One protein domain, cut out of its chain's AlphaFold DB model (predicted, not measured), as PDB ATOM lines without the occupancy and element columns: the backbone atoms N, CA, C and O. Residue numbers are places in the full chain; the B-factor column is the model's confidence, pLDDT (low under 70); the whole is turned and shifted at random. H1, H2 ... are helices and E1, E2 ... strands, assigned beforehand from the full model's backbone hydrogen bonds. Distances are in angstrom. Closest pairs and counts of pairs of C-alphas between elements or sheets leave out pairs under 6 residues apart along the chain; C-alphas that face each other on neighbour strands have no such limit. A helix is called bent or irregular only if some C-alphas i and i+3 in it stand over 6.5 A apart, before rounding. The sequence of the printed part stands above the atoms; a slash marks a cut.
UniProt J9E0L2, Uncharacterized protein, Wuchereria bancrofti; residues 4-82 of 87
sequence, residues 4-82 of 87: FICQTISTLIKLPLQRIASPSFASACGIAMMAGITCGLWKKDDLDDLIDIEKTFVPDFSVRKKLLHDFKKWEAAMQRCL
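What this domain is: This is residues 4 to 82 of the 87 residues of an uncharacterized protein of Wuchereria bancrofti (UniProt J9E0L2). A short two-stranded ribbon, E1 and E2, lies in the middle of a long, loosely built shape with helices off both its ends. At one end H1 and the first part of the long helix H4 meet crosswise, and residues 72 to 82, of which 72 to 81 belong to H4, stick out; at the other end H2 leads away and the chain folds back through the short H3, making an open arm. The printed part has 79 residues, with four named helices and two named strands in the order H1 E1 H2 H3 E2 H4; the sheet, of order E1 - E2, is antiparallel. The class is mostly helix, and the whole is extended, with a radius of gyration of the C-alphas of 18.0 A and spans of 51 by 32 by 18 A.

How they stand to each other: E1, residues 17 to 20, and E2, residues 53 to 57, are antiparallel neighbours with 161 degrees between their directions. C-alphas 18 and 56 face each other at 4.4 A, and N 19 and O 55, 2.8 A apart, and N 57 and O 17, 2.8 A apart, are within hydrogen-bond range. H1, residues 4 to 13, has its closest C-alphas to E1 at Ser 10 and Leu 17, 5.3 A apart. Its closest to E2 are those of Gln 7 and Phe 57, 5.7 A apart. H4, residues 61 to 81, touches H1 with residues 61 to 68 alone; the closest C-alphas are those of Thr 11 and Arg 64, 6.0 A apart. The lines of H1 and H4 are about perpendicular, at 88 degrees. H2, residues 23 to 38, and H3, residues 44 to 47, are close but not clearly touching, the closest C-alphas being those of Ile 37 and Lys 44, 6.9 A apart. H2 is apart from E2, from H1 and from H4. In H1 each O i to N i+4 pair is within hydrogen-bond range, in H2 10 of 12 and in H4 15 of 17; H3 is too short for such a pair.

Where its parts are: E1 is 9.9 A long and E2 10.9 A. H1 begins at C-alpha 4, (34.753, -44.667, -42.679), and is 14.3 A long. H2 measures 23.2 A, has a kink of 27 degrees near residue 30 and is irregular, with C-alphas 24 and 27 7.9 A apart. H4 measures 30.3 A, has a kink of 26 degrees near residue 68 and is irregular, with C-alphas 62 and 65 7.2 A apart; it ends at C-alpha 81, (29.763, -19.372, -45.016). H3 measures 5.5 A.

The domain as a whole: The two C-alphas farthest apart are those of Gly 40 and Arg 80, 53.1 A. Without residues 72 to 82, which stand free, the body spans 50 by 22 by 17 A. The five links between successive elements are tight, and the printed part has no cut. The mean pLDDT of the printed part is 89.6, and no printed residue is under 70.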
ATOM      1  N   PHE A   4      35.467 -45.280 -41.561       90.19
ATOM      2  CA  PHE A   4      34.753 -44.667 -42.679       90.19
ATOM      3  C   PHE A   4      35.426 -43.369 -43.143       90.19
ATOM      4  O   PHE A   4      35.545 -43.118 -44.343       90.19
ATOM      5  N   ILE A   5      35.909 -42.556 -42.199       90.62
ATOM      6  CA  ILE A   5      36.582 -41.291 -42.505       90.62
ATOM      7  C   ILE A   5      37.939 -41.567 -43.154       90.62
ATOM      8  O   ILE A   5      38.235 -40.993 -44.197       90.62
ATOM      9  N   CYS A   6      38.726 -42.495 -42.605       91.25
ATOM     10  CA  CYS A   6      40.011 -42.898 -43.181       91.25
ATOM     11  C   CYS A   6      39.858 -43.438 -44.614       91.25
ATOM     12  O   CYS A   6      40.595 -43.024 -45.511       91.25
ATOM     13  N   GLN A   7      38.856 -44.291 -44.852       92.31
ATOM     14  CA  GLN A   7      38.546 -44.817 -46.183       92.31
ATOM     15  C   GLN A   7      38.106 -43.711 -47.152       92.31
ATOM     16  O   GLN A   7      38.533 -43.685 -48.309       92.31
ATOM     17  N   THR A   8      37.281 -42.774 -46.680       92.06
ATOM     18  CA  THR A   8      36.826 -41.628 -47.477       92.06
ATOM     19  C   THR A   8      38.001 -40.732 -47.860       92.06
ATOM     20  O   THR A   8      38.135 -40.385 -49.032       92.06
ATOM     21  N   ILE A   9      38.894 -40.419 -46.913       92.44
ATOM     22  CA  ILE A   9      40.101 -39.623 -47.165       92.44
ATOM     23  C   ILE A   9      40.985 -40.326 -48.192       92.44
ATOM     24  O   ILE A   9      41.268 -39.725 -49.225       92.44
ATOM     25  N   SER A  10      41.351 -41.595 -47.967       94.50
ATOM     26  CA  SER A  10      42.174 -42.382 -48.903       94.50
ATOM     27  C   SER A  10      41.589 -42.367 -50.319       94.50
ATOM     28  O   SER A  10      42.272 -42.066 -51.303       94.50
ATOM     29  N   THR A  11      40.277 -42.584 -50.419       93.38
ATOM     30  CA  THR A  11      39.553 -42.569 -51.690       93.38
ATOM     31  C   THR A  11      39.558 -41.191 -52.357       93.38
ATOM     32  O   THR A  11      39.683 -41.109 -53.582       93.38
ATOM     33  N   LEU A  12      39.446 -40.102 -51.587       92.50
ATOM     34  CA  LEU A  12      39.470 -38.719 -52.078       92.50
ATOM     35  C   LEU A  12      40.869 -38.264 -52.529       92.50
ATOM     36  O   LEU A  12      40.968 -37.578 -53.552       92.50
ATOM     37  N   ILE A  13      41.936 -38.692 -51.854       92.56
ATOM     38  CA  ILE A  13      43.320 -38.327 -52.205       92.56
ATOM     39  C   ILE A  13      43.949 -39.258 -53.253       92.56
ATOM     40  O   ILE A  13      44.983 -38.920 -53.817       92.56
ATOM     41  N   LYS A  14      43.307 -40.397 -53.564       93.00
ATOM     42  CA  LYS A  14      43.821 -41.457 -54.459       93.00
ATOM     43  C   LYS A  14      45.142 -42.082 -53.990       93.00
ATOM     44  O   LYS A  14      45.889 -42.612 -54.808       93.00
ATOM     45  N   LEU A  15      45.423 -42.028 -52.694       92.88
ATOM     46  CA  LEU A  15      46.636 -42.575 -52.094       92.88
ATOM     47  C   LEU A  15      46.262 -43.517 -50.947       92.88
ATOM     48  O   LEU A  15      45.248 -43.285 -50.273       92.88
ATOM     49  N   PRO A  16      47.049 -44.582 -50.725       91.56
ATOM     50  CA  PRO A  16      46.875 -45.416 -49.553       91.56
ATOM     51  C   PRO A  16      47.094 -44.576 -48.293       91.56
ATOM     52  O   PRO A  16      48.017 -43.765 -48.226       91.56
ATOM     53  N   LEU A  17      46.221 -44.754 -47.306       92.75
ATOM     54  CA  LEU A  17      46.311 -44.076 -46.016       92.75
ATOM     55  C   LEU A  17      46.676 -45.102 -44.952       92.75
ATOM     56  O   LEU A  17      45.926 -46.048 -44.721       92.75
ATOM     57  N   GLN A  18      47.811 -44.903 -44.295       90.88
ATOM     58  CA  GLN A  18      48.247 -45.725 -43.172       90.88
ATOM     59  C   GLN A  18      47.804 -45.076 -41.862       90.88
ATOM     60  O   GLN A  18      48.016 -43.883 -41.643       90.88
ATOM     61  N   ARG A  19      47.161 -45.858 -40.996       88.94
ATOM     62  CA  ARG A  19      46.804 -45.454 -39.638       88.94
ATOM     63  C   ARG A  19      47.766 -46.099 -38.652       88.94
ATOM     64  O   ARG A  19      47.904 -47.318 -38.639       88.94
ATOM     65  N   ILE A  20      48.383 -45.267 -37.822       88.50
ATOM     66  CA  ILE A  20      49.281 -45.676 -36.737       88.50
ATOM     67  C   ILE A  20      48.438 -46.195 -35.563       88.50
ATOM     68  O   ILE A  20      47.394 -45.610 -35.269       88.50
ATOM     69  N   ALA A  21      48.893 -47.251 -34.888       83.00
ATOM     70  CA  ALA A  21      48.177 -47.876 -33.768       83.00
ATOM     71  C   ALA A  21      48.065 -46.986 -32.518       83.00
ATOM     72  O   ALA A  21      47.061 -47.020 -31.805       83.00
ATOM     73  N   SER A  22      49.067 -46.146 -32.262       80.38
ATOM     74  CA  SER A  22      49.185 -45.331 -31.045       80.38
ATOM     75  C   SER A  22      49.314 -43.825 -31.343       80.38
ATOM     76  O   SER A  22      50.295 -43.180 -30.961       80.38
ATOM     77  N   PRO A  23      48.306 -43.194 -31.978       77.75
ATOM     78  CA  PRO A  23      48.403 -41.799 -32.417       77.75
ATOM     79  C   PRO A  23      48.585 -40.806 -31.257       77.75
ATOM     80  O   PRO A  23      49.197 -39.758 -31.443       77.75
ATOM     81  N   SER A  24      48.108 -41.137 -30.051       82.19
ATOM     82  CA  SER A  24      48.210 -40.275 -28.863       82.19
ATOM     83  C   SER A  24      49.650 -39.948 -28.458       82.19
ATOM     84  O   SER A  24      49.884 -38.916 -27.835       82.19
ATOM     85  N   PHE A  25      50.610 -40.805 -28.811       81.75
ATOM     86  CA  PHE A  25      52.018 -40.635 -28.453       81.75
ATOM     87  C   PHE A  25      52.898 -40.271 -29.649       81.75
ATOM     88  O   PHE A  25      54.112 -40.196 -29.491       81.75
ATOM     89  N   ALA A  26      52.318 -39.983 -30.821       85.06
ATOM     90  CA  ALA A  26      53.071 -39.743 -32.053       85.06
ATOM     91  C   ALA A  26      54.161 -38.666 -31.894       85.06
ATOM     92  O   ALA A  26      55.298 -38.866 -32.320       85.06
ATOM     93  N   SER A  27      53.859 -37.559 -31.206       87.81
ATOM     94  CA  SER A  27      54.841 -36.499 -30.935       87.81
ATOM     95  C   SER A  27      55.983 -36.969 -30.028       87.81
ATOM     96  O   SER A  27      57.141 -36.633 -30.267       87.81
ATOM     97  N   ALA A  28      55.671 -37.760 -28.997       87.69
ATOM     98  CA  ALA A  28      56.667 -38.284 -28.065       87.69
ATOM     99  C   ALA A  28      57.558 -39.337 -28.739       87.69
ATOM    100  O   ALA A  28      58.779 -39.295 -28.588       87.69
ATOM    101  N   CYS A  29      56.964 -40.221 -29.547       86.38
ATOM    102  CA  CYS A  29      57.683 -41.167 -30.398       86.38
ATOM    103  C   CYS A  29      58.636 -40.440 -31.349       86.38
ATOM    104  O   CYS A  29      59.799 -40.816 -31.429       86.38
ATOM    105  N   GLY A  30      58.194 -39.351 -31.988       88.44
ATOM    106  CA  GLY A  30      59.049 -38.550 -32.868       88.44
ATOM    107  C   GLY A  30      60.286 -37.982 -32.161       88.44
ATOM    108  O   GLY A  30      61.390 -38.054 -32.699       88.44
ATOM    109  N   ILE A  31      60.133 -37.475 -30.931       91.38
ATOM    110  CA  ILE A  31      61.266 -36.990 -30.122       91.38
ATOM    111  C   ILE A  31      62.198 -38.146 -29.740       91.38
ATOM    112  O   ILE A  31      63.412 -38.021 -29.885       91.38
ATOM    113  N   ALA A  32      61.645 -39.273 -29.284       89.69
ATOM    114  CA  ALA A  32      62.429 -40.447 -28.910       89.69
ATOM    115  C   ALA A  32      63.231 -41.002 -30.101       89.69
ATOM    116  O   ALA A  32      64.418 -41.288 -29.964       89.69
ATOM    117  N   MET A  33      62.611 -41.073 -31.280       88.94
ATOM    118  CA  MET A  33      63.259 -41.456 -32.535       88.94
ATOM    119  C   MET A  33      64.393 -40.487 -32.898       88.94
ATOM    120  O   MET A  33      65.504 -40.920 -33.194       88.94
ATOM    121  N   MET A  34      64.155 -39.173 -32.816       90.88
ATOM    122  CA  MET A  34      65.166 -38.157 -33.130       90.88
ATOM    123  C   MET A  34      66.366 -38.206 -32.173       90.88
ATOM    124  O   MET A  34      67.518 -38.134 -32.611       90.88
ATOM    125  N   ALA A  35      66.113 -38.366 -30.872       92.88
ATOM    126  CA  ALA A  35      67.160 -38.543 -29.873       92.88
ATOM    127  C   ALA A  35      67.942 -39.846 -30.105       92.88
ATOM    128  O   ALA A  35      69.171 -39.835 -30.073       92.88
ATOM    129  N   GLY A  36      67.251 -40.947 -30.414       90.75
ATOM    130  CA  GLY A  36      67.877 -42.233 -30.723       90.75
ATOM    131  C   GLY A  36      68.779 -42.185 -31.957       90.75
ATOM    132  O   GLY A  36      69.884 -42.724 -31.915       90.75
ATOM    133  N   ILE A  37      68.376 -41.467 -33.012       92.00
ATOM    134  CA  ILE A  37      69.225 -41.231 -34.191       92.00
ATOM    135  C   ILE A  37      70.461 -40.405 -33.817       92.00
ATOM    136  O   ILE A  37      71.578 -40.749 -34.194       92.00
ATOM    137  N   THR A  38      70.278 -39.335 -33.040       92.19
ATOM    138  CA  THR A  38      71.379 -38.435 -32.651       92.19
ATOM    139  C   THR A  38      72.415 -39.140 -31.768       92.19
ATOM    140  O   THR A  38      73.611 -38.899 -31.902       92.19
ATOM    141  N   CYS A  39      71.970 -40.049 -30.899       91.69
ATOM    142  CA  CYS A  39      72.842 -40.865 -30.053       91.69
ATOM    143  C   CYS A  39      73.445 -42.084 -30.779       91.69
ATOM    144  O   CYS A  39      74.218 -42.821 -30.170       91.69
ATOM    145  N   GLY A  40      73.096 -42.317 -32.049       89.69
ATOM    146  CA  GLY A  40      73.588 -43.451 -32.837       89.69
ATOM    147  C   GLY A  40      72.967 -44.805 -32.474       89.69
ATOM    148  O   GLY A  40      73.523 -45.836 -32.843       89.69
ATOM    149  N   LEU A  41      71.836 -44.816 -31.759       88.94
ATOM    150  CA  LEU A  41      71.100 -46.037 -31.415       88.94
ATOM    151  C   LEU A  41      70.365 -46.615 -32.632       88.94
ATOM    152  O   LEU A  41      70.300 -47.831 -32.794       88.94
ATOM    153  N   TRP A  42      69.846 -45.733 -33.487       89.31
ATOM    154  CA  TRP A  42      69.147 -46.080 -34.722       89.31
ATOM    155  C   TRP A  42      69.704 -45.287 -35.896       89.31
ATOM    156  O   TRP A  42      70.156 -44.150 -35.746       89.31
ATOM    157  N   LYS A  43      69.644 -45.872 -37.087       88.00
ATOM    158  CA  LYS A  43      69.839 -45.164 -38.350       88.00
ATOM    159  C   LYS A  43      68.492 -44.687 -38.870       88.00
ATOM    160  O   LYS A  43      67.433 -45.138 -38.447       88.00
ATOM    161  N   LYS A  44      68.534 -43.762 -39.827       83.62
ATOM    162  CA  LYS A  44      67.323 -43.252 -40.476       83.62
ATOM    163  C   LYS A  44      66.516 -44.364 -41.160       83.62
ATOM    164  O   LYS A  44      65.295 -44.288 -41.160       83.62
ATOM    165  N   ASP A  45      67.196 -45.372 -41.696       86.31
ATOM    166  CA  ASP A  45      66.563 -46.491 -42.403       86.31
ATOM    167  C   ASP A  45      65.823 -47.445 -41.450       86.31
ATOM    168  O   ASP A  45      64.869 -48.092 -41.861       86.31
ATOM    169  N   ASP A  46      66.197 -47.476 -40.165       83.75
ATOM    170  CA  ASP A  46      65.538 -48.309 -39.146       83.75
ATOM    171  C   ASP A  46      64.190 -47.710 -38.694       83.75
ATOM    172  O   ASP A  46      63.434 -48.330 -37.947       83.75
ATOM    173  N   LEU A  47      63.891 -46.472 -39.108       82.00
ATOM    174  CA  LEU A  47      62.722 -45.721 -38.654       82.00
ATOM    175  C   LEU A  47      61.405 -46.315 -39.156       82.00
ATOM    176  O   LEU A  47      60.407 -46.246 -38.443       82.00
ATOM    177  N   ASP A  48      61.409 -46.906 -40.349       81.06
ATOM    178  CA  ASP A  48      60.217 -47.526 -40.930       81.06
ATOM    179  C   ASP A  48      59.753 -48.734 -40.095       81.06
ATOM    180  O   ASP A  48      58.553 -48.923 -39.908       81.06
ATOM    181  N   ASP A  49      60.691 -49.478 -39.499       82.81
ATOM    182  CA  ASP A  49      60.402 -50.628 -38.630       82.81
ATOM    183  C   ASP A  49      59.911 -50.216 -37.229       82.81
ATOM    184  O   ASP A  49      59.287 -51.002 -36.516       82.81
ATOM    185  N   LEU A  50      60.178 -48.972 -36.816       81.62
ATOM    186  CA  LEU A  50      59.754 -48.415 -35.526       81.62
ATOM    187  C   LEU A  50      58.302 -47.905 -35.544       81.62
ATOM    188  O   LEU A  50      57.743 -47.600 -34.486       81.62
ATOM    189  N   ILE A  51      57.690 -47.770 -36.725       83.94
ATOM    190  CA  ILE A  51      56.331 -47.249 -36.886       83.94
ATOM    191  C   ILE A  51      55.342 -48.415 -36.920       83.94
ATOM    192  O   ILE A  51      55.252 -49.154 -37.895       83.94
ATOM    193  N   ASP A  52      54.531 -48.533 -35.869       85.69
ATOM    194  CA  ASP A  52      53.488 -49.555 -35.803       85.69
ATOM    195  C   ASP A  52      52.209 -49.112 -36.537       85.69
ATOM    196  O   ASP A  52      51.492 -48.192 -36.115       85.69
ATOM    197  N   ILE A  53      51.928 -49.769 -37.664       87.00
ATOM    198  CA  ILE A  53      50.771 -49.494 -38.516       87.00
ATOM    199  C   ILE A  53      49.634 -50.444 -38.142       87.00
ATOM    200  O   ILE A  53      49.684 -51.640 -38.403       87.00
ATOM    201  N   GLU A  54      48.538 -49.885 -37.635       88.44
ATOM    202  CA  GLU A  54      47.326 -50.639 -37.304       88.44
ATOM    203  C   GLU A  54      46.592 -51.114 -38.560       88.44
ATOM    204  O   GLU A  54      46.105 -52.242 -38.638       88.44
ATOM    205  N   LYS A  55      46.436 -50.214 -39.538       90.19
ATOM    206  CA  LYS A  55      45.610 -50.469 -40.720       90.19
ATOM    207  C   LYS A  55      46.017 -49.599 -41.896       90.19
ATOM    208  O   LYS A  55      46.244 -48.401 -41.747       90.19
ATOM    209  N   THR A  56      46.012 -50.194 -43.085       92.25
ATOM    210  CA  THR A  56      46.176 -49.476 -44.353       92.25
ATOM    211  C   THR A  56      44.851 -49.455 -45.108       92.25
ATOM    212  O   THR A  56      44.251 -50.498 -45.361       92.25
ATOM    213  N   PHE A  57      44.389 -48.261 -45.464       93.31
ATOM    214  CA  PHE A  57      43.200 -48.025 -46.278       93.31
ATOM    215  C   PHE A  57      43.637 -47.790 -47.720       93.31
ATOM    216  O   PHE A  57      44.503 -46.953 -47.972       93.31
ATOM    217  N   VAL A  58      43.050 -48.526 -48.663       94.31
ATOM    218  CA  VAL A  58      43.361 -48.417 -50.094       94.31
ATOM    219  C   VAL A  58      42.218 -47.682 -50.802       94.31
ATOM    220  O   VAL A  58      41.055 -47.938 -50.476       94.31
ATOM    221  N   PRO A  59      42.501 -46.779 -51.761       92.12
ATOM    222  CA  PRO A  59      41.466 -46.005 -52.438       92.12
ATOM    223  C   PRO A  59      40.425 -46.881 -53.140       92.12
ATOM    224  O   PRO A  59      40.778 -47.750 -53.937       92.12
ATOM    225  N   ASP A  60      39.141 -46.585 -52.926       93.00
ATOM    226  CA  ASP A  60      38.052 -47.216 -53.673       93.00
ATOM    227  C   ASP A  60      37.606 -46.330 -54.847       93.00
ATOM    228  O   ASP A  60      36.842 -45.367 -54.717       93.00
ATOM    229  N   PHE A  61      38.078 -46.669 -56.043       91.75
ATOM    230  CA  PHE A  61      37.767 -45.907 -57.249       91.75
ATOM    231  C   PHE A  61      36.297 -45.998 -57.682       91.75
ATOM    232  O   PHE A  61      35.846 -45.111 -58.412       91.75
ATOM    233  N   SER A  62      35.538 -46.998 -57.219       92.69
ATOM    234  CA  SER A  62      34.132 -47.178 -57.600       92.69
ATOM    235  C   SER A  62      33.242 -46.061 -57.040       92.69
ATOM    236  O   SER A  62      32.412 -45.492 -57.753       92.69
ATOM    237  N   VAL A  63      33.483 -45.657 -55.789       92.44
ATOM    238  CA  VAL A  63      32.712 -44.611 -55.093       92.44
ATOM    239  C   VAL A  63      33.324 -43.218 -55.231       92.44
ATOM    240  O   VAL A  63      32.660 -42.212 -54.965       92.44
ATOM    241  N   ARG A  64      34.570 -43.125 -55.712       91.31
ATOM    242  CA  ARG A  64      35.316 -41.867 -55.827       91.31
ATOM    243  C   ARG A  64      34.552 -40.767 -56.560       91.31
ATOM    244  O   ARG A  64      34.565 -39.619 -56.122       91.31
ATOM    245  N   LYS A  65      33.930 -41.084 -57.700       92.75
ATOM    246  CA  LYS A  65      33.247 -40.076 -58.530       92.75
ATOM    247  C   LYS A  65      32.105 -39.407 -57.761       92.75
ATOM    248  O   LYS A  65      31.955 -38.190 -57.836       92.75
ATOM    249  N   LYS A  66      31.348 -40.200 -56.999       93.75
ATOM    250  CA  LYS A  66      30.277 -39.719 -56.125       93.75
ATOM    251  C   LYS A  66      30.844 -38.865 -54.989       93.75
ATOM    252  O   LYS A  66      30.432 -37.722 -54.838       93.75
ATOM    253  N   LEU A  67      31.856 -39.371 -54.282       92.31
ATOM    254  CA  LEU A  67      32.502 -38.647 -53.182       92.31
ATOM    255  C   LEU A  67      33.081 -37.295 -53.617       92.31
ATOM    256  O   LEU A  67      32.911 -36.308 -52.916       92.31
ATOM    257  N   LEU A  68      33.718 -37.218 -54.788       93.31
ATOM    258  CA  LEU A  68      34.232 -35.957 -55.332       93.31
ATOM    259  C   LEU A  68      33.127 -34.946 -55.631       93.31
ATOM    260  O   LEU A  68      33.304 -33.750 -55.415       93.31
ATOM    261  N   HIS A  69      32.011 -35.411 -56.182       94.44
ATOM    262  CA  HIS A  69      30.873 -34.548 -56.457       94.44
ATOM    263  C   HIS A  69      30.276 -33.994 -55.158       94.44
ATOM    264  O   HIS A  69      30.003 -32.798 -55.069       94.44
ATOM    265  N   ASP A  70      30.136 -34.839 -54.140       93.50
ATOM    266  CA  ASP A  70      29.616 -34.429 -52.837       93.50
ATOM    267  C   ASP A  70      30.604 -33.497 -52.112       93.50
ATOM    268  O   ASP A  70      30.194 -32.488 -51.542       93.50
ATOM    269  N   PHE A  71      31.911 -33.748 -52.237       92.38
ATOM    270  CA  PHE A  71      32.964 -32.869 -51.726       92.38
ATOM    271  C   PHE A  71      32.924 -31.477 -52.371       92.38
ATOM    272  O   PHE A  71      32.989 -30.476 -51.666       92.38
ATOM    273  N   LYS A  72      32.722 -31.385 -53.692       93.81
ATOM    274  CA  LYS A  72      32.551 -30.092 -54.383       93.81
ATOM    275  C   LYS A  72      31.314 -29.328 -53.912       93.81
ATOM    276  O   LYS A  72      31.339 -28.105 -53.814       93.81
ATOM    277  N   LYS A  73      30.215 -30.033 -53.629       93.94
ATOM    278  CA  LYS A  73      29.012 -29.409 -53.057       93.94
ATOM    279  C   LYS A  73      29.281 -28.860 -51.661       93.94
ATOM    280  O   LYS A  73      28.846 -27.751 -51.361       93.94
ATOM    281  N   TRP A  74      29.992 -29.625 -50.836       93.94
ATOM    282  CA  TRP A  74      30.432 -29.185 -49.516       93.94
ATOM    283  C   TRP A  74      31.340 -27.953 -49.609       93.94
ATOM    284  O   TRP A  74      31.079 -26.968 -48.929       93.94
ATOM    285  N   GLU A  75      32.323 -27.957 -50.509       93.06
ATOM    286  CA  GLU A  75      33.226 -26.826 -50.745       93.06
ATOM    287  C   GLU A  75      32.449 -25.562 -51.141       93.06
ATOM    288  O   GLU A  75      32.633 -24.503 -50.545       93.06
ATOM    289  N   ALA A  76      31.500 -25.679 -52.075       93.12
ATOM    290  CA  ALA A  76      30.643 -24.565 -52.473       93.12
ATOM    291  C   ALA A  76      29.766 -24.039 -51.322       93.12
ATOM    292  O   ALA A  76      29.506 -22.840 -51.246       93.12
ATOM    293  N   ALA A  77      29.293 -24.914 -50.429       91.69
ATOM    294  CA  ALA A  77      28.550 -24.504 -49.241       91.69
ATOM    295  C   ALA A  77      29.459 -23.801 -48.220       91.69
ATOM    296  O   ALA A  77      29.085 -22.751 -47.707       91.69
ATOM    297  N   MET A  78      30.668 -24.322 -47.989       92.19
ATOM    298  CA  MET A  78      31.665 -23.726 -47.098       92.19
ATOM    299  C   MET A  78      32.056 -22.314 -47.555       92.19
ATOM    300  O   MET A  78      32.090 -21.400 -46.737       92.19
ATOM    301  N   GLN A  79      32.270 -22.113 -48.860       90.06
ATOM    302  CA  GLN A  79      32.585 -20.799 -49.436       90.06
ATOM    303  C   GLN A  79      31.497 -19.753 -49.153       90.06
ATOM    304  O   GLN A  79      31.806 -18.598 -48.880       90.06
ATOM    305  N   ARG A  80      30.216 -20.145 -49.144       88.12
ATOM    306  CA  ARG A  80      29.110 -19.231 -48.798       88.12
ATOM    307  C   ARG A  80      29.109 -18.819 -47.327       88.12
ATOM    308  O   ARG A  80      28.559 -17.775 -47.001       88.12
ATOM    309  N   CYS A  81      29.696 -19.632 -46.453       86.50
ATOM    310  CA  CYS A  81      29.763 -19.372 -45.016       86.50
ATOM    311  C   CYS A  81      31.056 -18.656 -44.590       86.50
ATOM    312  O   CYS A  81      31.181 -18.310 -43.419       86.50
ATOM    313  N   LEU A  82      32.007 -18.434 -45.505       84.00
ATOM    314  CA  LEU A  82      33.350 -17.947 -45.175       84.00
ATOM    315  C   LEU A  82      33.347 -16.544 -44.542       84.00
ATOM    316  O   LEU A  82      34.095 -16.302 -43.604       84.00
TER     317      LEU A  82